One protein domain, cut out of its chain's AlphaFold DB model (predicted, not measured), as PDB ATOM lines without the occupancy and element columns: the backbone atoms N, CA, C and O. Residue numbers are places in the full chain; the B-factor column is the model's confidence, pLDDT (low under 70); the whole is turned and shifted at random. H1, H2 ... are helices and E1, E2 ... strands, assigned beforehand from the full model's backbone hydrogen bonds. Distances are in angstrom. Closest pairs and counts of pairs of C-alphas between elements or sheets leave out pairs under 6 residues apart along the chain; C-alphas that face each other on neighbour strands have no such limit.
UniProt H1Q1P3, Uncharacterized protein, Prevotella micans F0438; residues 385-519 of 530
ATOM      1  N   LEU A 385      29.154  25.909 286.708       74.75
ATOM      2  CA  LEU A 385      30.285  26.678 287.186       74.75
ATOM      3  C   LEU A 385      30.731  27.745 286.178       74.75
ATOM      4  O   LEU A 385      30.959  28.887 286.572       74.75
ATOM      5  N   TYR A 386      30.784  27.400 284.887       72.44
ATOM      6  CA  TYR A 386      31.209  28.315 283.816       72.44
ATOM      7  C   TYR A 386      30.117  28.618 282.777       72.44
ATOM      8  O   TYR A 386      30.333  29.403 281.855       72.44
ATOM      9  N   GLY A 387      28.925  28.042 282.945       63.41
ATOM     10  CA  GLY A 387      27.840  28.147 281.971       63.41
ATOM     11  C   GLY A 387      27.980  27.160 280.800       63.41
ATOM     12  O   GLY A 387      28.928  26.379 280.748       63.41
ATOM     13  N   PRO A 388      27.018  27.168 279.856       58.22
ATOM     14  CA  PRO A 388      26.976  26.214 278.748       58.22
ATOM     15  C   PRO A 388      28.273  26.186 277.944       58.22
ATOM     16  O   PRO A 388      28.722  27.226 277.469       58.22
ATOM     17  N   ASN A 389      28.782  24.980 277.677       60.94
ATOM     18  CA  ASN A 389      29.868  24.711 276.725       60.94
ATOM     19  C   ASN A 389      31.225  25.344 277.070       60.94
ATOM     20  O   ASN A 389      32.100  25.412 276.206       60.94
ATOM     21  N   VAL A 390      31.426  25.792 278.310       67.00
ATOM     22  CA  VAL A 390      32.733  26.271 278.759       67.00
ATOM     23  C   VAL A 390      33.475  25.124 279.430       67.00
ATOM     24  O   VAL A 390      33.026  24.569 280.431       67.00
ATOM     25  N   THR A 391      34.619  24.752 278.866       70.06
ATOM     26  CA  THR A 391      35.479  23.705 279.413       70.06
ATOM     27  C   THR A 391      36.571  24.313 280.282       70.06
ATOM     28  O   THR A 391      37.089  25.397 280.012       70.06
ATOM     29  N   THR A 392      36.939  23.595 281.338       78.62
ATOM     30  CA  THR A 392      38.120  23.905 282.143       78.62
ATOM     31  C   THR A 392      39.161  22.813 281.969       78.62
ATOM     32  O   THR A 392      38.840  21.670 281.632       78.62
ATOM     33  N   ARG A 393      40.427  23.167 282.180       82.69
ATOM     34  CA  ARG A 393      41.505  22.181 282.194       82.69
ATOM     35  C   ARG A 393      41.359  21.323 283.452       82.69
ATOM     36  O   ARG A 393      41.138  21.841 284.543       82.69
ATOM     37  N   TRP A 394      41.507  20.010 283.308       78.31
ATOM     38  CA  TRP A 394      41.545  19.103 284.458       78.31
ATOM     39  C   TRP A 394      42.826  19.298 285.282       78.31
ATOM     40  O   TRP A 394      42.790  19.270 286.511       78.31
ATOM     41  N   TRP A 395      43.939  19.550 284.593       81.00
ATOM     42  CA  TRP A 395      45.267  19.776 285.155       81.00
ATOM     43  C   TRP A 395      46.093  20.689 284.230       81.00
ATOM     44  O   TRP A 395      45.777  20.835 283.046       81.00
ATOM     45  N   MET A 396      47.139  21.312 284.768       84.75
ATOM     46  CA  MET A 396      48.116  22.101 284.001       84.75
ATOM     47  C   MET A 396      49.099  21.199 283.239       84.75
ATOM     48  O   MET A 396      49.316  20.054 283.622       84.75
ATOM     49  N   ASP A 397      49.722  21.688 282.161       81.31
ATOM     50  CA  ASP A 397      50.543  20.851 281.260       81.31
ATOM     51  C   ASP A 397      51.695  20.113 281.969       81.31
ATOM     52  O   ASP A 397      52.016  18.979 281.614       81.31
ATOM     53  N   ASN A 398      52.247  20.696 283.037       78.62
ATOM     54  CA  ASN A 398      53.254  20.088 283.919       78.62
ATOM     55  C   ASN A 398      52.768  18.827 284.671       78.62
ATOM     56  O   ASN A 398      53.576  18.118 285.269       78.62
ATOM     57  N   ARG A 399      51.463  18.540 284.664       81.31
ATOM     58  CA  ARG A 399      50.834  17.353 285.265       81.31
ATOM     59  C   ARG A 399      50.347  16.338 284.237       81.31
ATOM     60  O   ARG A 399      49.824  15.291 284.615       81.31
ATOM     61  N   LYS A 400      50.504  16.616 282.943       77.62
ATOM     62  CA  LYS A 400      50.066  15.706 281.885       77.62
ATOM     63  C   LYS A 400      50.839  14.388 281.968       77.62
ATOM     64  O   LYS A 400      52.063  14.394 282.009       77.62
ATOM     65  N   ASN A 401      50.117  13.267 281.969       79.25
ATOM     66  CA  ASN A 401      50.664  11.908 282.103       79.25
ATOM     67  C   ASN A 401      51.442  11.648 283.410       79.25
ATOM     68  O   ASN A 401      52.175  10.667 283.499       79.25
ATOM     69  N   VAL A 402      51.281  12.496 284.431       84.62
ATOM     70  CA  VAL A 402      51.875  12.290 285.755       84.62
ATOM     71  C   VAL A 402      50.795  11.775 286.693       84.62
ATOM     72  O   VAL A 402      49.760  12.418 286.869       84.62
ATOM     73  N   GLN A 403      51.038  10.634 287.339       86.25
ATOM     74  CA  GLN A 403      50.122  10.138 288.360       86.25
ATOM     75  C   GLN A 403      50.138  11.077 289.569       86.25
ATOM     76  O   GLN A 403      51.147  11.205 290.273       86.25
ATOM     77  N   THR A 404      49.007  11.736 289.803       88.50
ATOM     78  CA  THR A 404      48.829  12.726 290.874       88.50
ATOM     79  C   THR A 404      47.916  12.234 291.990       88.50
ATOM     80  O   THR A 404      47.926  12.827 293.062       88.50
ATOM     81  N   ASN A 405      47.194  11.135 291.787       86.38
ATOM     82  CA  ASN A 405      46.294  10.501 292.744       86.38
ATOM     83  C   ASN A 405      46.888   9.212 293.340       86.38
ATOM     84  O   ASN A 405      47.489   8.403 292.628       86.38
ATOM     85  N   THR A 406      46.741   9.032 294.655       86.88
ATOM     86  CA  THR A 406      47.185   7.820 295.378       86.88
ATOM     87  C   THR A 406      46.230   6.650 295.177       86.88
ATOM     88  O   THR A 406      46.653   5.497 295.207       86.88
ATOM     89  N   HIS A 407      44.965   6.951 294.898       80.56
ATOM     90  CA  HIS A 407      43.933   5.981 294.581       80.56
ATOM     91  C   HIS A 407      43.545   6.135 293.114       80.56
ATOM     92  O   HIS A 407      42.893   7.105 292.734       80.56
ATOM     93  N   TYR A 408      43.980   5.207 292.268       68.25
ATOM     94  CA  TYR A 408      43.620   5.199 290.854       68.25
ATOM     95  C   TYR A 408      42.774   3.973 290.529       68.25
ATOM     96  O   TYR A 408      42.912   2.920 291.148       68.25
ATOM     97  N   TYR A 409      41.885   4.132 289.552       65.00
ATOM     98  CA  TYR A 409      41.201   3.000 288.950       65.00
ATOM     99  C   TYR A 409      42.182   2.286 288.036       65.00
ATOM    100  O   TYR A 409      42.637   2.866 287.049       65.00
ATOM    101  N   ASP A 410      42.505   1.045 288.372       56.69
ATOM    102  CA  ASP A 410      43.228   0.176 287.456       56.69
ATOM    103  C   ASP A 410      42.238  -0.381 286.426       56.69
ATOM    104  O   ASP A 410      41.190  -0.922 286.793       56.69
ATOM    105  N   ILE A 411      42.538  -0.194 285.141       58.34
ATOM    106  CA  ILE A 411      41.755  -0.761 284.045       58.34
ATOM    107  C   ILE A 411      42.396  -2.108 283.719       58.34
ATOM    108  O   ILE A 411      43.329  -2.198 282.922       58.34
ATOM    109  N   THR A 412      41.924  -3.164 284.377       53.00
ATOM    110  CA  THR A 412      42.681  -4.419 284.470       53.00
ATOM    111  C   THR A 412      42.554  -5.373 283.287       53.00
ATOM    112  O   THR A 412      43.274  -6.372 283.259       53.00
ATOM    113  N   ARG A 413      41.680  -5.136 282.297       49.78
ATOM    114  CA  ARG A 413      41.515  -6.078 281.174       49.78
ATOM    115  C   ARG A 413      41.217  -5.423 279.824       49.78
ATOM    116  O   ARG A 413      40.207  -4.748 279.642       49.78
ATOM    117  N   PHE A 414      42.078  -5.739 278.855       47.41
ATOM    118  CA  PHE A 414      41.875  -5.529 277.422       47.41
ATOM    119  C   PHE A 414      41.425  -6.867 276.813       47.41
ATOM    120  O   PHE A 414      42.248  -7.750 276.575       47.41
ATOM    121  N   VAL A 415      40.122  -7.064 276.599       45.41
ATOM    122  CA  VAL A 415      39.601  -8.248 275.891       45.41
ATOM    123  C   VAL A 415      38.797  -7.750 274.696       45.41
ATOM    124  O   VAL A 415      37.807  -7.051 274.863       45.41
ATOM    125  N   GLY A 416      39.252  -8.052 273.478       50.94
ATOM    126  CA  GLY A 416      38.491  -7.765 272.255       50.94
ATOM    127  C   GLY A 416      38.248  -6.281 271.929       50.94
ATOM    128  O   GLY A 416      37.306  -5.980 271.205       50.94
ATOM    129  N   GLY A 417      39.062  -5.346 272.438       53.25
ATOM    130  CA  GLY A 417      38.939  -3.911 272.121       53.25
ATOM    131  C   GLY A 417      37.950  -3.124 272.990       53.25
ATOM    132  O   GLY A 417      37.680  -1.962 272.699       53.25
ATOM    133  N   THR A 418      37.434  -3.719 274.070       48.31
ATOM    134  CA  THR A 418      36.604  -3.042 275.082       48.31
ATOM    135  C   THR A 418      37.318  -3.048 276.437       48.31
ATOM    136  O   THR A 418      37.833  -4.077 276.874       48.31
ATOM    137  N   TYR A 419      37.387  -1.884 277.092       53.25
ATOM    138  CA  TYR A 419      37.974  -1.738 278.426       53.25
ATOM    139  C   TYR A 419      36.990  -2.273 279.472       53.25
ATOM    140  O   TYR A 419      35.941  -1.675 279.716       53.25
ATOM    141  N   MET A 420      37.312  -3.423 280.065       49.09
ATOM    142  CA  MET A 420      36.413  -4.127 280.977       49.09
ATOM    143  C   MET A 420      36.852  -3.950 282.433       49.09
ATOM    144  O   MET A 420      38.002  -4.215 282.777       49.09
ATOM    145  N   GLU A 421      35.859  -3.573 283.242       52.28
ATOM    146  CA  GLU A 421      35.799  -3.586 284.708       52.28
ATOM    147  C   GLU A 421      36.638  -2.531 285.447       52.28
ATOM    148  O   GLU A 421      37.860  -2.452 285.350       52.28
ATOM    149  N   PHE A 422      35.940  -1.706 286.235       54.22
ATOM    150  CA  PHE A 422      36.565  -0.892 287.272       54.22
ATOM    151  C   PHE A 422      36.958  -1.825 288.420       54.22
ATOM    152  O   PHE A 422      36.065  -2.378 289.062       54.22
ATOM    153  N   ASN A 423      38.247  -1.944 288.746       54.00
ATOM    154  CA  ASN A 423      38.609  -2.381 290.096       54.00
ATOM    155  C   ASN A 423      37.921  -1.430 291.085       54.00
ATOM    156  O   ASN A 423      38.001  -0.214 290.908       54.00
ATOM    157  N   GLU A 424      37.188  -1.964 292.067       54.62
ATOM    158  CA  GLU A 424      36.317  -1.214 292.986       54.62
ATOM    159  C   GLU A 424      37.095  -0.311 293.961       54.62
ATOM    160  O   GLU A 424      36.990  -0.421 295.181       54.62
ATOM    161  N   VAL A 425      37.868   0.641 293.451       56.50
ATOM    162  CA  VAL A 425      38.440   1.701 294.268       56.50
ATOM    163  C   VAL A 425      37.368   2.776 294.411       56.50
ATOM    164  O   VAL A 425      37.346   3.759 293.681       56.50
ATOM    165  N   ASN A 426      36.421   2.555 295.325       63.84
ATOM    166  CA  ASN A 426      35.334   3.490 295.626       63.84
ATOM    167  C   ASN A 426      35.861   4.760 296.320       63.84
ATOM    168  O   ASN A 426      35.661   4.956 297.516       63.84
ATOM    169  N   THR A 427      36.532   5.635 295.573       75.56
ATOM    170  CA  THR A 427      36.963   6.948 296.064       75.56
ATOM    171  C   THR A 427      35.899   8.000 295.788       75.56
ATOM    172  O   THR A 427      35.278   8.020 294.718       75.56
ATOM    173  N   SER A 428      35.660   8.891 296.751       84.00
ATOM    174  CA  SER A 428      34.806  10.056 296.527       84.00
ATOM    175  C   SER A 428      35.620  11.186 295.910       84.00
ATOM    176  O   SER A 428      36.763  11.440 296.287       84.00
ATOM    177  N   GLY A 429      35.000  11.931 295.001       89.06
ATOM    178  CA  GLY A 429      35.546  13.174 294.474       89.06
ATOM    179  C   GLY A 429      35.767  14.218 295.566       89.06
ATOM    180  O   GLY A 429      36.633  15.084 295.434       89.06
ATOM    181  N   ARG A 430      35.033  14.116 296.684       91.94
ATOM    182  CA  ARG A 430      35.249  14.948 297.869       91.94
ATOM    183  C   ARG A 430      36.649  14.744 298.432       91.94
ATOM    184  O   ARG A 430      37.326  15.732 298.706       91.94
ATOM    185  N   ASP A 431      37.070  13.494 298.567       92.25
ATOM    186  CA  ASP A 431      38.374  13.152 299.128       92.25
ATOM    187  C   ASP A 431      39.477  13.507 298.124       92.25
ATOM    188  O   ASP A 431      40.422  14.202 298.474       92.25
ATOM    189  N   GLU A 432      39.281  13.221 296.832       90.69
ATOM    190  CA  GLU A 432      40.197  13.668 295.769       90.69
ATOM    191  C   GLU A 432      40.387  15.196 295.715       90.69
ATOM    192  O   GLU A 432      41.468  15.678 295.359       90.69
ATOM    193  N   THR A 433      39.348  15.967 296.058       92.81
ATOM    194  CA  THR A 433      39.390  17.438 296.064       92.81
ATOM    195  C   THR A 433      40.039  17.993 297.331       92.81
ATOM    196  O   THR A 433      40.825  18.941 297.241       92.81
ATOM    197  N   TRP A 434      39.703  17.444 298.502       95.19
ATOM    198  CA  TRP A 434      39.983  18.070 299.799       95.19
ATOM    199  C   TRP A 434      40.992  17.331 300.679       95.19
ATOM    200  O   TRP A 434      41.587  17.966 301.551       95.19
ATOM    201  N   ASP A 435      41.205  16.032 300.470       94.94
ATOM    202  CA  ASP A 435      42.114  15.220 301.277       94.94
ATOM    203  C   ASP A 435      43.528  15.213 300.659       94.94
ATOM    204  O   ASP A 435      43.728  14.710 299.549       94.94
ATOM    205  N   PRO A 436      44.552  15.754 301.348       95.25
ATOM    206  CA  PRO A 436      45.921  15.728 300.844       95.25
ATOM    207  C   PRO A 436      46.496  14.306 300.710       95.25
ATOM    208  O   PRO A 436      47.418  14.110 299.919       95.25
ATOM    209  N   GLY A 437      45.960  13.314 301.433       93.69
ATOM    210  CA  GLY A 437      46.327  11.899 301.310       93.69
ATOM    211  C   GLY A 437      45.926  11.277 299.970       93.69
ATOM    212  O   GLY A 437      46.466  10.239 299.587       93.69
ATOM    213  N   PHE A 438      45.049  11.946 299.214       92.25
ATOM    214  CA  PHE A 438      44.646  11.558 297.861       92.25
ATOM    215  C   PHE A 438      45.585  12.123 296.784       92.25
ATOM    216  O   PHE A 438      45.335  11.979 295.585       92.25
ATOM    217  N   SER A 439      46.690  12.756 297.185       92.62
ATOM    218  CA  SER A 439      47.715  13.293 296.292       92.62
ATOM    219  C   SER A 439      49.042  12.550 296.446       92.62
ATOM    220  O   SER A 439      49.552  12.377 297.550       92.62
ATOM    221  N   THR A 440      49.647  12.126 295.334       92.88
ATOM    222  CA  THR A 440      50.950  11.436 295.360       92.88
ATOM    223  C   THR A 440      52.093  12.388 295.719       92.88
ATOM    224  O   THR A 440      51.943  13.615 295.756       92.88
ATOM    225  N   GLY A 441      53.295  11.830 295.905       91.38
ATOM    226  CA  GLY A 441      54.540  12.595 296.017       91.38
ATOM    227  C   GLY A 441      54.764  13.576 294.860       91.38
ATOM    228  O   GLY A 441      55.297  14.658 295.092       91.38
ATOM    229  N   ASN A 442      54.252  13.264 293.664       89.81
ATOM    230  CA  ASN A 442      54.435  14.085 292.471       89.81
ATOM    231  C   ASN A 442      53.749  15.446 292.568       89.81
ATOM    232  O   ASN A 442      54.234  16.389 291.957       89.81
ATOM    233  N   VAL A 443      52.646  15.584 293.313       90.94
ATOM    234  CA  VAL A 443      51.947  16.870 293.481       90.94
ATOM    235  C   VAL A 443      52.838  17.850 294.247       90.94
ATOM    236  O   VAL A 443      53.182  17.608 295.396       90.94
ATOM    237  N   VAL A 444      53.229  18.957 293.630       88.31
ATOM    238  CA  VAL A 444      54.091  19.979 294.248       88.31
ATOM    239  C   VAL A 444      53.210  21.117 294.763       88.31
ATOM    240  O   VAL A 444      52.150  21.380 294.194       88.31
ATOM    241  N   GLY A 445      53.636  21.786 295.835       91.25
ATOM    242  CA  GLY A 445      52.851  22.828 296.496       91.25
ATOM    243  C   GLY A 445      51.797  22.242 297.437       91.25
ATOM    244  O   GLY A 445      52.059  21.251 298.119       91.25
ATOM    245  N   ASP A 446      50.615  22.862 297.489       94.69
ATOM    246  CA  ASP A 446      49.509  22.369 298.319       94.69
ATOM    247  C   ASP A 446      49.036  20.997 297.807       94.69
ATOM    248  O   ASP A 446      48.688  20.833 296.638       94.69
ATOM    249  N   LYS A 447      49.029  19.987 298.678       94.75
ATOM    250  CA  LYS A 447      48.571  18.633 298.335       94.75
ATOM    251  C   LYS A 447      47.046  18.548 298.214       94.75
ATOM    252  O   LYS A 447      46.544  17.581 297.644       94.75
ATOM    253  N   VAL A 448      46.310  19.547 298.696       96.38
ATOM    254  CA  VAL A 448      44.860  19.657 298.512       96.38
ATOM    255  C   VAL A 448      44.556  20.206 297.119       96.38
ATOM    256  O   VAL A 448      44.754  21.393 296.851       96.38
ATOM    257  N   LYS A 449      44.043  19.351 296.222       93.75
ATOM    258  CA  LYS A 449      43.799  19.707 294.810       93.75
ATOM    259  C   LYS A 449      42.842  20.894 294.657       93.75
ATOM    260  O   LYS A 449      43.059  21.735 293.793       93.75
ATOM    261  N   GLY A 450      41.850  21.029 295.541       93.56
ATOM    262  CA  GLY A 450      40.926  22.169 295.577       93.56
ATOM    263  C   GLY A 450      41.577  23.529 295.874       93.56
ATOM    264  O   GLY A 450      40.956  24.562 295.660       93.56
ATOM    265  N   ARG A 451      42.828  23.560 296.346       95.88
ATOM    266  CA  ARG A 451      43.592  24.795 296.603       95.88
ATOM    267  C   ARG A 451      44.807  24.954 295.692       95.88
ATOM    268  O   ARG A 451      45.408  26.027 295.642       95.88
ATOM    269  N   ASN A 452      45.159  23.912 294.945       94.00
ATOM    270  CA  ASN A 452      46.366  23.881 294.137       94.00
ATOM    271  C   ASN A 452      46.087  24.382 292.700       94.00
ATOM    272  O   ASN A 452      45.243  23.815 292.003       94.00
ATOM    273  N   PRO A 453      46.789  25.429 292.222       91.12
ATOM    274  CA  PRO A 453      46.582  25.990 290.884       91.12
ATOM    275  C   PRO A 453      46.939  25.032 289.737       91.12
ATOM    276  O   PRO A 453      46.467  25.243 288.621       91.12
ATOM    277  N   ASP A 454      47.711  23.969 289.993       92.56
ATOM    278  CA  ASP A 454      47.991  22.925 289.002       92.56
ATOM    279  C   ASP A 454      46.744  22.084 288.654       92.56
ATOM    280  O   ASP A 454      46.757  21.358 287.657       92.56
ATOM    281  N   PHE A 455      45.662  22.197 289.440       92.50
ATOM    282  CA  PHE A 455      44.407  21.451 289.287       92.50
ATOM    283  C   PHE A 455      43.194  22.386 289.119       92.50
ATOM    284  O   PHE A 455      42.315  22.438 289.986       92.50
ATOM    285  N   PRO A 456      43.106  23.133 288.002       90.50
ATOM    286  CA  PRO A 456      42.102  24.178 287.827       90.50
ATOM    287  C   PRO A 456      40.653  23.687 287.943       90.50
ATOM    288  O   PRO A 456      39.841  24.402 288.517       90.50
ATOM    289  N   ALA A 457      40.311  22.476 287.486       88.94
ATOM    290  CA  ALA A 457      38.960  21.924 287.654       88.94
ATOM    291  C   ALA A 457      38.579  21.682 289.127       88.94
ATOM    292  O   ALA A 457      37.471  22.022 289.547       88.94
ATOM    293  N   PHE A 458      39.500  21.122 289.917       91.81
ATOM    294  CA  PHE A 458      39.291  20.871 291.345       91.81
ATOM    295  C   PHE A 458      39.184  22.181 292.115       91.81
ATOM    296  O   PHE A 458      38.274  22.349 292.926       91.81
ATOM    297  N   LYS A 459      40.080  23.127 291.819       91.25
ATOM    298  CA  LYS A 459      40.063  24.462 292.412       91.25
ATOM    299  C   LYS A 459      38.779  25.218 292.085       91.25
ATOM    300  O   LYS A 459      38.142  25.767 292.974       91.25
ATOM    301  N   ALA A 460      38.352  25.170 290.830       90.50
ATOM    302  CA  ALA A 460      37.104  25.771 290.400       90.50
ATOM    303  C   ALA A 460      35.907  25.208 291.178       90.50
ATOM    304  O   ALA A 460      35.126  25.976 291.731       90.50
ATOM    305  N   ALA A 461      35.794  23.878 291.282       91.25
ATOM    306  CA  ALA A 461      34.737  23.235 292.058       91.25
ATOM    307  C   ALA A 461      34.791  23.610 293.549       91.25
ATOM    308  O   ALA A 461      33.749  23.862 294.147       91.25
ATOM    309  N   ALA A 462      35.985  23.690 294.138       91.25
ATOM    310  CA  ALA A 462      36.190  24.099 295.526       91.25
ATOM    311  C   ALA A 462      35.760  25.554 295.798       91.25
ATOM    312  O   ALA A 462      35.216  25.851 296.861       91.25
ATOM    313  N   GLU A 463      35.964  26.448 294.829       90.69
ATOM    314  CA  GLU A 463      35.616  27.875 294.891       90.69
ATOM    315  C   GLU A 463      34.208  28.172 294.337       90.69
ATOM    316  O   GLU A 463      33.827  29.332 294.151       90.69
ATOM    317  N   TYR A 464      33.417  27.131 294.059       89.94
ATOM    318  CA  TYR A 464      32.112  27.272 293.429       89.94
ATOM    319  C   TYR A 464      31.159  28.161 294.239       89.94
ATOM    320  O   TYR A 464      30.951  27.986 295.441       89.94
ATOM    321  N   ASN A 465      30.493  29.074 293.527       88.19
ATOM    322  CA  ASN A 465      29.463  29.937 294.083       88.19
ATOM    323  C   ASN A 465      28.104  29.675 293.400       88.19
ATOM    324  O   ASN A 465      27.941  30.009 292.212       88.19
ATOM    325  N   PRO A 466      27.084  29.191 294.144       84.75
ATOM    326  CA  PRO A 466      25.743  28.949 293.606       84.75
ATOM    327  C   PRO A 466      25.022  30.232 293.148       84.75
ATOM    328  O   PRO A 466      23.944  30.164 292.565       84.75
ATOM    329  N   GLY A 467      25.606  31.416 293.377       85.31
ATOM    330  CA  GLY A 467      25.044  32.723 293.021       85.31
ATOM    331  C   GLY A 467      23.961  33.203 293.989       85.31
ATOM    332  O   GLY A 467      23.350  34.246 293.769       85.31
ATOM    333  N   ILE A 468      23.712  32.439 295.050       84.44
ATOM    334  CA  ILE A 468      22.762  32.729 296.119       84.44
ATOM    335  C   ILE A 468      23.499  32.470 297.431       84.44
ATOM    336  O   ILE A 468      24.110  31.414 297.586       84.44
ATOM    337  N   ALA A 469      23.444  33.421 298.364       88.12
ATOM    338  CA  ALA A 469      24.065  33.251 299.672       88.12
ATOM    339  C   ALA A 469      23.459  32.038 300.397       88.12
ATOM    340  O   ALA A 469      22.236  31.917 300.502       88.12
ATOM    341  N   TYR A 470      24.325  31.146 300.875       88.94
ATOM    342  CA  TYR A 470      23.926  30.016 301.702       88.94
ATOM    343  C   TYR A 470      23.899  30.439 303.174       88.94
ATOM    344  O   TYR A 470      24.879  30.982 303.677       88.94
ATOM    345  N   THR A 471      22.781  30.199 303.852       91.31
ATOM    346  CA  THR A 471      22.533  30.585 305.251       91.31
ATOM    347  C   THR A 471      22.187  29.394 306.144       91.31
ATOM    348  O   THR A 471      21.750  29.577 307.277       91.31
ATOM    349  N   GLY A 472      22.351  28.165 305.645       87.06
ATOM    350  CA  GLY A 472      22.122  26.972 306.454       87.06
ATOM    351  C   GLY A 472      23.190  26.774 307.527       87.06
ATOM    352  O   GLY A 472      24.335  27.195 307.379       87.06
ATOM    353  N   GLY A 473      22.805  26.111 308.619       85.38
ATOM    354  CA  GLY A 473      23.683  25.923 309.779       85.38
ATOM    355  C   GLY A 473      24.847  24.949 309.559       85.38
ATOM    356  O   GLY A 473      25.797  24.962 310.334       85.38
ATOM    357  N   GLN A 474      24.795  24.105 308.522       87.12
ATOM    358  CA  GLN A 474      25.881  23.182 308.177       87.12
ATOM    359  C   GLN A 474      26.642  23.698 306.962       87.12
ATOM    360  O   GLN A 474      26.053  23.889 305.905       87.12
ATOM    361  N   SER A 475      27.956  23.880 307.084       87.06
ATOM    362  CA  SER A 475      28.788  24.293 305.955       87.06
ATOM    363  C   SER A 475      28.699  23.293 304.802       87.06
ATOM    364  O   SER A 475      28.822  22.082 304.994       87.06
ATOM    365  N   LEU A 476      28.515  23.815 303.590       91.00
ATOM    366  CA  LEU A 476      28.587  23.020 302.372       91.00
ATOM    367  C   LEU A 476      30.044  22.816 301.963       91.00
ATOM    368  O   LEU A 476      30.871  23.714 302.113       91.00
ATOM    369  N   VAL A 477      30.335  21.644 301.400       93.31
ATOM    370  CA  VAL A 477      31.631  21.329 300.797       93.31
ATOM    371  C   VAL A 477      31.391  21.050 299.322       93.31
ATOM    372  O   VAL A 477      30.822  20.019 298.972       93.31
ATOM    373  N   TRP A 478      31.800  21.982 298.465       93.75
ATOM    374  CA  TRP A 478      31.777  21.793 297.018       93.75
ATOM    375  C   TRP A 478      33.025  21.036 296.578       93.75
ATOM    376  O   TRP A 478      34.116  21.265 297.102       93.75
ATOM    377  N   TYR A 479      32.867  20.093 295.657       94.00
ATOM    378  CA  TYR A 479      33.957  19.247 295.190       94.00
ATOM    379  C   TYR A 479      33.713  18.791 293.755       94.00
ATOM    380  O   TYR A 479      32.578  18.810 293.270       94.00
ATOM    381  N   LEU A 480      34.783  18.385 293.073       90.56
ATOM    382  CA  LEU A 480      34.686  17.811 291.738       90.56
ATOM    383  C   LEU A 480      34.320  16.321 291.872       90.56
ATOM    384  O   LEU A 480      35.071  15.593 292.519       90.56
ATOM    385  N   PRO A 481      33.186  15.849 291.321       87.62
ATOM    386  CA  PRO A 481      32.731  14.473 291.522       87.62
ATOM    387  C   PRO A 481      33.691  13.445 290.910       87.62
ATOM    388  O   PRO A 481      34.180  13.631 289.794       87.62
ATOM    389  N   SER A 482      33.905  12.327 291.611       81.94
ATOM    390  CA  SER A 482      34.574  11.154 291.040       81.94
ATOM    391  C   SER A 482      33.607  10.349 290.173       81.94
ATOM    392  O   SER A 482      32.395  10.593 290.146       81.94
ATOM    393  N   ILE A 483      34.124   9.322 289.498       75.56
ATOM    394  CA  ILE A 483      33.273   8.375 288.775       75.56
ATOM    395  C   ILE A 483      32.288   7.661 289.719       75.56
ATOM    396  O   ILE A 483      31.139   7.466 289.336       75.56
ATOM    397  N   SER A 484      32.669   7.346 290.966       77.12
ATOM    398  CA  SER A 484      31.757   6.747 291.956       77.12
ATOM    399  C   SER A 484      30.620   7.685 292.347       77.12
ATOM    400  O   SER A 484      29.485   7.229 292.495       77.12
ATOM    401  N   ASP A 485      30.883   8.989 292.469       83.25
ATOM    402  CA  ASP A 485      29.822   9.970 292.716       83.25
ATOM    403  C   ASP A 485      28.886  10.081 291.502       83.25
ATOM    404  O   ASP A 485      27.659  10.104 291.648       83.25
ATOM    405  N   TRP A 486      29.455  10.072 290.291       78.81
ATOM    406  CA  TRP A 486      28.692  10.073 289.045       78.81
ATOM    407  C   TRP A 486      27.814   8.837 288.886       78.81
ATOM    408  O   TRP A 486      26.691   8.975 288.405       78.81
ATOM    409  N   LYS A 487      28.249   7.654 289.343       78.00
ATOM    410  CA  LYS A 487      27.409   6.446 289.316       78.00
ATOM    411  C   LYS A 487      26.092   6.651 290.069       78.00
ATOM    412  O   LYS A 487      25.032   6.258 289.587       78.00
ATOM    413  N   ILE A 488      26.142   7.333 291.213       80.31
ATOM    414  CA  ILE A 488      24.957   7.658 292.020       80.31
ATOM    415  C   ILE A 488      24.081   8.676 291.288       80.31
ATOM    416  O   ILE A 488      22.870   8.483 291.178       80.31
ATOM    417  N   ALA A 489      24.688   9.745 290.764       82.62
ATOM    418  CA  ALA A 489      23.964  10.781 290.032       82.62
ATOM    419  C   ALA A 489      23.253  10.209 288.794       82.62
ATOM    420  O   ALA A 489      22.079  10.496 288.573       82.62
ATOM    421  N   VAL A 490      23.929   9.353 288.026       77.62
ATOM    422  CA  VAL A 490      23.402   8.692 286.824       77.62
ATOM    423  C   VAL A 490      22.276   7.712 287.162       77.62
ATOM    424  O   VAL A 490      21.261   7.692 286.466       77.62
ATOM    425  N   ALA A 491      22.390   6.961 288.259       78.81
ATOM    426  CA  ALA A 491      21.319   6.072 288.701       78.81
ATOM    427  C   ALA A 491      20.053   6.846 289.112       78.81
ATOM    428  O   ALA A 491      18.944   6.495 288.711       78.81
ATOM    429  N   VAL A 492      20.210   7.937 289.869       81.75
ATOM    430  CA  VAL A 492      19.082   8.707 290.420       81.75
ATOM    431  C   VAL A 492      18.452   9.645 289.391       81.75
ATOM    432  O   VAL A 492      17.229   9.708 289.284       81.75
ATOM    433  N   LEU A 493      19.266  10.373 288.626       81.94
ATOM    434  CA  LEU A 493      18.801  11.373 287.659       81.94
ATOM    435  C   LEU A 493      18.585  10.793 286.261       81.94
ATOM    436  O   LEU A 493      17.839  11.373 285.485       81.94
ATOM    437  N   GLY A 494      19.226   9.671 285.929       72.50
ATOM    438  CA  GLY A 494      19.140   9.033 284.615       72.50
ATOM    439  C   GLY A 494      18.304   7.759 284.568       72.50
ATOM    440  O   GLY A 494      18.116   7.227 283.476       72.50
ATOM    441  N   LYS A 495      17.821   7.266 285.722       73.50
ATOM    442  CA  LYS A 495      17.159   5.954 285.887       73.50
ATOM    443  C   LYS A 495      17.975   4.775 285.346       73.50
ATOM    444  O   LYS A 495      17.414   3.768 284.919       73.50
ATOM    445  N   VAL A 496      19.298   4.899 285.350       67.31
ATOM    446  CA  VAL A 496      20.185   3.811 284.940       67.31
ATOM    447  C   VAL A 496      20.296   2.815 286.093       67.31
ATOM    448  O   VAL A 496      20.384   3.211 287.256       67.31
ATOM    449  N   ASN A 497      20.276   1.517 285.788       59.88
ATOM    450  CA  ASN A 497      20.523   0.495 286.801       59.88
ATOM    451  C   ASN A 497      21.923   0.698 287.420       59.88
ATOM    452  O   ASN A 497      22.848   1.133 286.738       59.88
ATOM    453  N   GLN A 498      22.090   0.381 288.706       55.88
ATOM    454  CA  GLN A 498      23.320   0.650 289.470       55.88
ATOM    455  C   GLN A 498      24.559  -0.108 288.951       55.88
ATOM    456  O   GLN A 498      25.677   0.166 289.384       55.88
ATOM    457  N   GLU A 499      24.395  -1.015 287.988       55.62
ATOM    458  CA  GLU A 499      25.470  -1.789 287.368       55.62
ATOM    459  C   GLU A 499      26.222  -1.017 286.265       55.62
ATOM    460  O   GLU A 499      26.376  -1.485 285.138       55.62
ATOM    461  N   LEU A 500      26.740   0.170 286.589       58.47
ATOM    462  CA  LEU A 500      27.733   0.857 285.754       58.47
ATOM    463  C   LEU A 500      29.081   0.119 285.883       58.47
ATOM    464  O   LEU A 500      29.945   0.501 286.683       58.47
ATOM    465  N   LYS A 501      29.209  -0.998 285.158       55.91
ATOM    466  CA  LYS A 501      30.318  -1.967 285.266       55.91
ATOM    467  C   LYS A 501      31.471  -1.719 284.285       55.91
ATOM    468  O   LYS A 501      32.582  -2.169 284.537       55.91
ATOM    469  N   LEU A 502      31.239  -0.984 283.196       55.75
ATOM    470  CA  LEU A 502      32.144  -0.894 282.042       55.75
ATOM    471  C   LEU A 502      32.545   0.550 281.692       55.75
ATOM    472  O   LEU A 502      31.706   1.455 281.715       55.75
ATOM    473  N   PHE A 503      33.820   0.738 281.334       48.66
ATOM    474  CA  PHE A 503      34.372   1.953 280.727       48.66
ATOM    475  C   PHE A 503      34.096   1.905 279.209       48.66
ATOM    476  O   PHE A 503      34.273   0.856 278.597       48.66
ATOM    477  N   ASN A 504      33.629   3.000 278.595       50.16
ATOM    478  CA  ASN A 504      33.153   3.069 277.192       50.16
ATOM    479  C   ASN A 504      31.889   2.254 276.837       50.16
ATOM    480  O   ASN A 504      31.615   2.051 275.656       50.16
ATOM    481  N   ALA A 505      31.091   1.810 277.811       56.41
ATOM    482  CA  ALA A 505      29.762   1.278 277.506       56.41
ATOM    483  C   ALA A 505      28.745   2.412 277.315       56.41
ATOM    484  O   ALA A 505      28.701   3.361 278.102       56.41
ATOM    485  N   GLU A 506      27.901   2.288 276.292       58.66
ATOM    486  CA  GLU A 506      26.726   3.139 276.137       58.66
ATOM    487  C   GLU A 506      25.677   2.728 277.172       58.66
ATOM    488  O   GLU A 506      25.115   1.633 277.129       58.66
ATOM    489  N   TYR A 507      25.418   3.611 278.134       63.72
ATOM    490  CA  TYR A 507      24.323   3.437 279.079       63.72
ATOM    491  C   TYR A 507      23.116   4.238 278.612       63.72
ATOM    492  O   TYR A 507      23.247   5.401 278.228       63.72
ATOM    493  N   ASN A 508      21.929   3.639 278.720       65.56
ATOM    494  CA  ASN A 508      20.650   4.289 278.431       65.56
ATOM    495  C   ASN A 508      20.319   5.348 279.498       65.56
ATOM    496  O   ASN A 508      19.431   5.171 280.329       65.56
ATOM    497  N   PHE A 509      21.066   6.449 279.501       70.75
ATOM    498  CA  PHE A 509      20.845   7.587 280.377       70.75
ATOM    499  C   PHE A 509      19.635   8.385 279.895       70.75
ATOM    500  O   PHE A 509      19.656   8.991 278.819       70.75
ATOM    501  N   ASN A 510      18.576   8.436 280.706       72.69
ATOM    502  CA  ASN A 510      17.402   9.235 280.383       72.69
ATOM    503  C   ASN A 510      17.682  10.731 280.615       72.69
ATOM    504  O   ASN A 510      17.312  11.320 281.632       72.69
ATOM    505  N   LYS A 511      18.336  11.356 279.634       70.31
ATOM    506  CA  LYS A 511      18.668  12.786 279.626       70.31
ATOM    507  C   LYS A 511      17.431  13.675 279.740       70.31
ATOM    508  O   LYS A 511      17.484  14.708 280.402       70.31
ATOM    509  N   GLY A 512      16.318  13.272 279.120       69.12
ATOM    510  CA  GLY A 512      15.044  13.984 279.220       69.12
ATOM    511  C   GLY A 512      14.583  14.089 280.671       69.12
ATOM    512  O   GLY A 512      14.326  15.193 281.140       69.12
ATOM    513  N   PHE A 513      14.586  12.964 281.396       74.62
ATOM    514  CA  PHE A 513      14.263  12.890 282.821       74.62
ATOM    515  C   PHE A 513      15.246  13.684 283.690       74.62
ATOM    516  O   PHE A 513      14.806  14.487 284.514       74.62
ATOM    517  N   ALA A 514      16.554  13.535 283.473       77.19
ATOM    518  CA  ALA A 514      17.566  14.277 284.224       77.19
ATOM    519  C   ALA A 514      17.358  15.793 284.096       77.19
ATOM    520  O   ALA A 514      17.298  16.501 285.101       77.19
ATOM    521  N   ASN A 515      17.149  16.280 282.869       74.56
ATOM    522  CA  ASN A 515      16.938  17.699 282.583       74.56
ATOM    523  C   ASN A 515      15.735  18.284 283.333       74.56
ATOM    524  O   ASN A 515      15.763  19.457 283.705       74.56
ATOM    525  N   THR A 516      14.699  17.489 283.616       75.56
ATOM    526  CA  THR A 516      13.515  17.957 284.360       75.56
ATOM    527  C   THR A 516      13.843  18.441 285.765       75.56
ATOM    528  O   THR A 516      13.223  19.391 286.244       75.56
ATOM    529  N   ALA A 517      14.850  17.837 286.403       78.56
ATOM    530  CA  ALA A 517      15.289  18.224 287.733       78.56
ATOM    531  C   ALA A 517      15.898  19.639 287.730       78.56
ATOM    532  O   ALA A 517      15.778  20.370 288.716       78.56
ATOM    533  N   PHE A 518      16.482  20.053 286.600       77.50
ATOM    534  CA  PHE A 518      17.137  21.349 286.416       77.50
ATOM    535  C   PHE A 518      16.228  22.401 285.748       77.50
ATOM    536  O   PHE A 518      16.422  23.596 285.946       77.50
ATOM    537  N   ALA A 519      15.180  21.995 285.024       62.19
ATOM    538  CA  ALA A 519      14.387  22.838 284.118       62.19
ATOM    539  C   ALA A 519      13.379  23.824 284.761       62.19
ATOM    540  O   ALA A 519      12.424  24.258 284.105       62.19
TER     541      ALA A 519
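AT A GLANCE: This is residues 385 to 519 of the 530 residues of an uncharacterized protein of Prevotella micans F0438 (UniProt H1Q1P3). Loops with little regular structure link outlying hairpin E1-E2, inner helices H1 and H2, and H3, whose end meets H4; residues 468 to 476 stick out. The 135 printed residues hold two named antiparallel strands, then four helices, 43 residues, class mixed. The whole is only just compact, close to loose: C-alpha radius of gyration 16.7 A, spans 42 by 41 by 29 A.

HOW THE PARTS SIT: E1, residues 411 to 415, neighbours E2, 418 to 422; N 420 and O 413 are within hydrogen-bond range, 3.2 A. H1, 429 to 434, only just touches H2, 456 to 462, with 3 C-alpha pairs within 8 A, closest 433 and 458, 5.8 A. H3, 483 to 494, touches H4, 511 to 518, closest C-alphas 493 and 514, 4.7 A. H3 has 7 of 8 O i to N i+4 pairs within range, H4 2 of 4.

IN THESE COORDINATES: E1 begins at C-alpha 411 (41.755, -0.761, 284.045); H4 ends at C-alpha 518 (17.137, 21.349, 286.416).

THE WHOLE: The printed part has no cut; links between successive helices are long; 38 residues have pLDDT under 70.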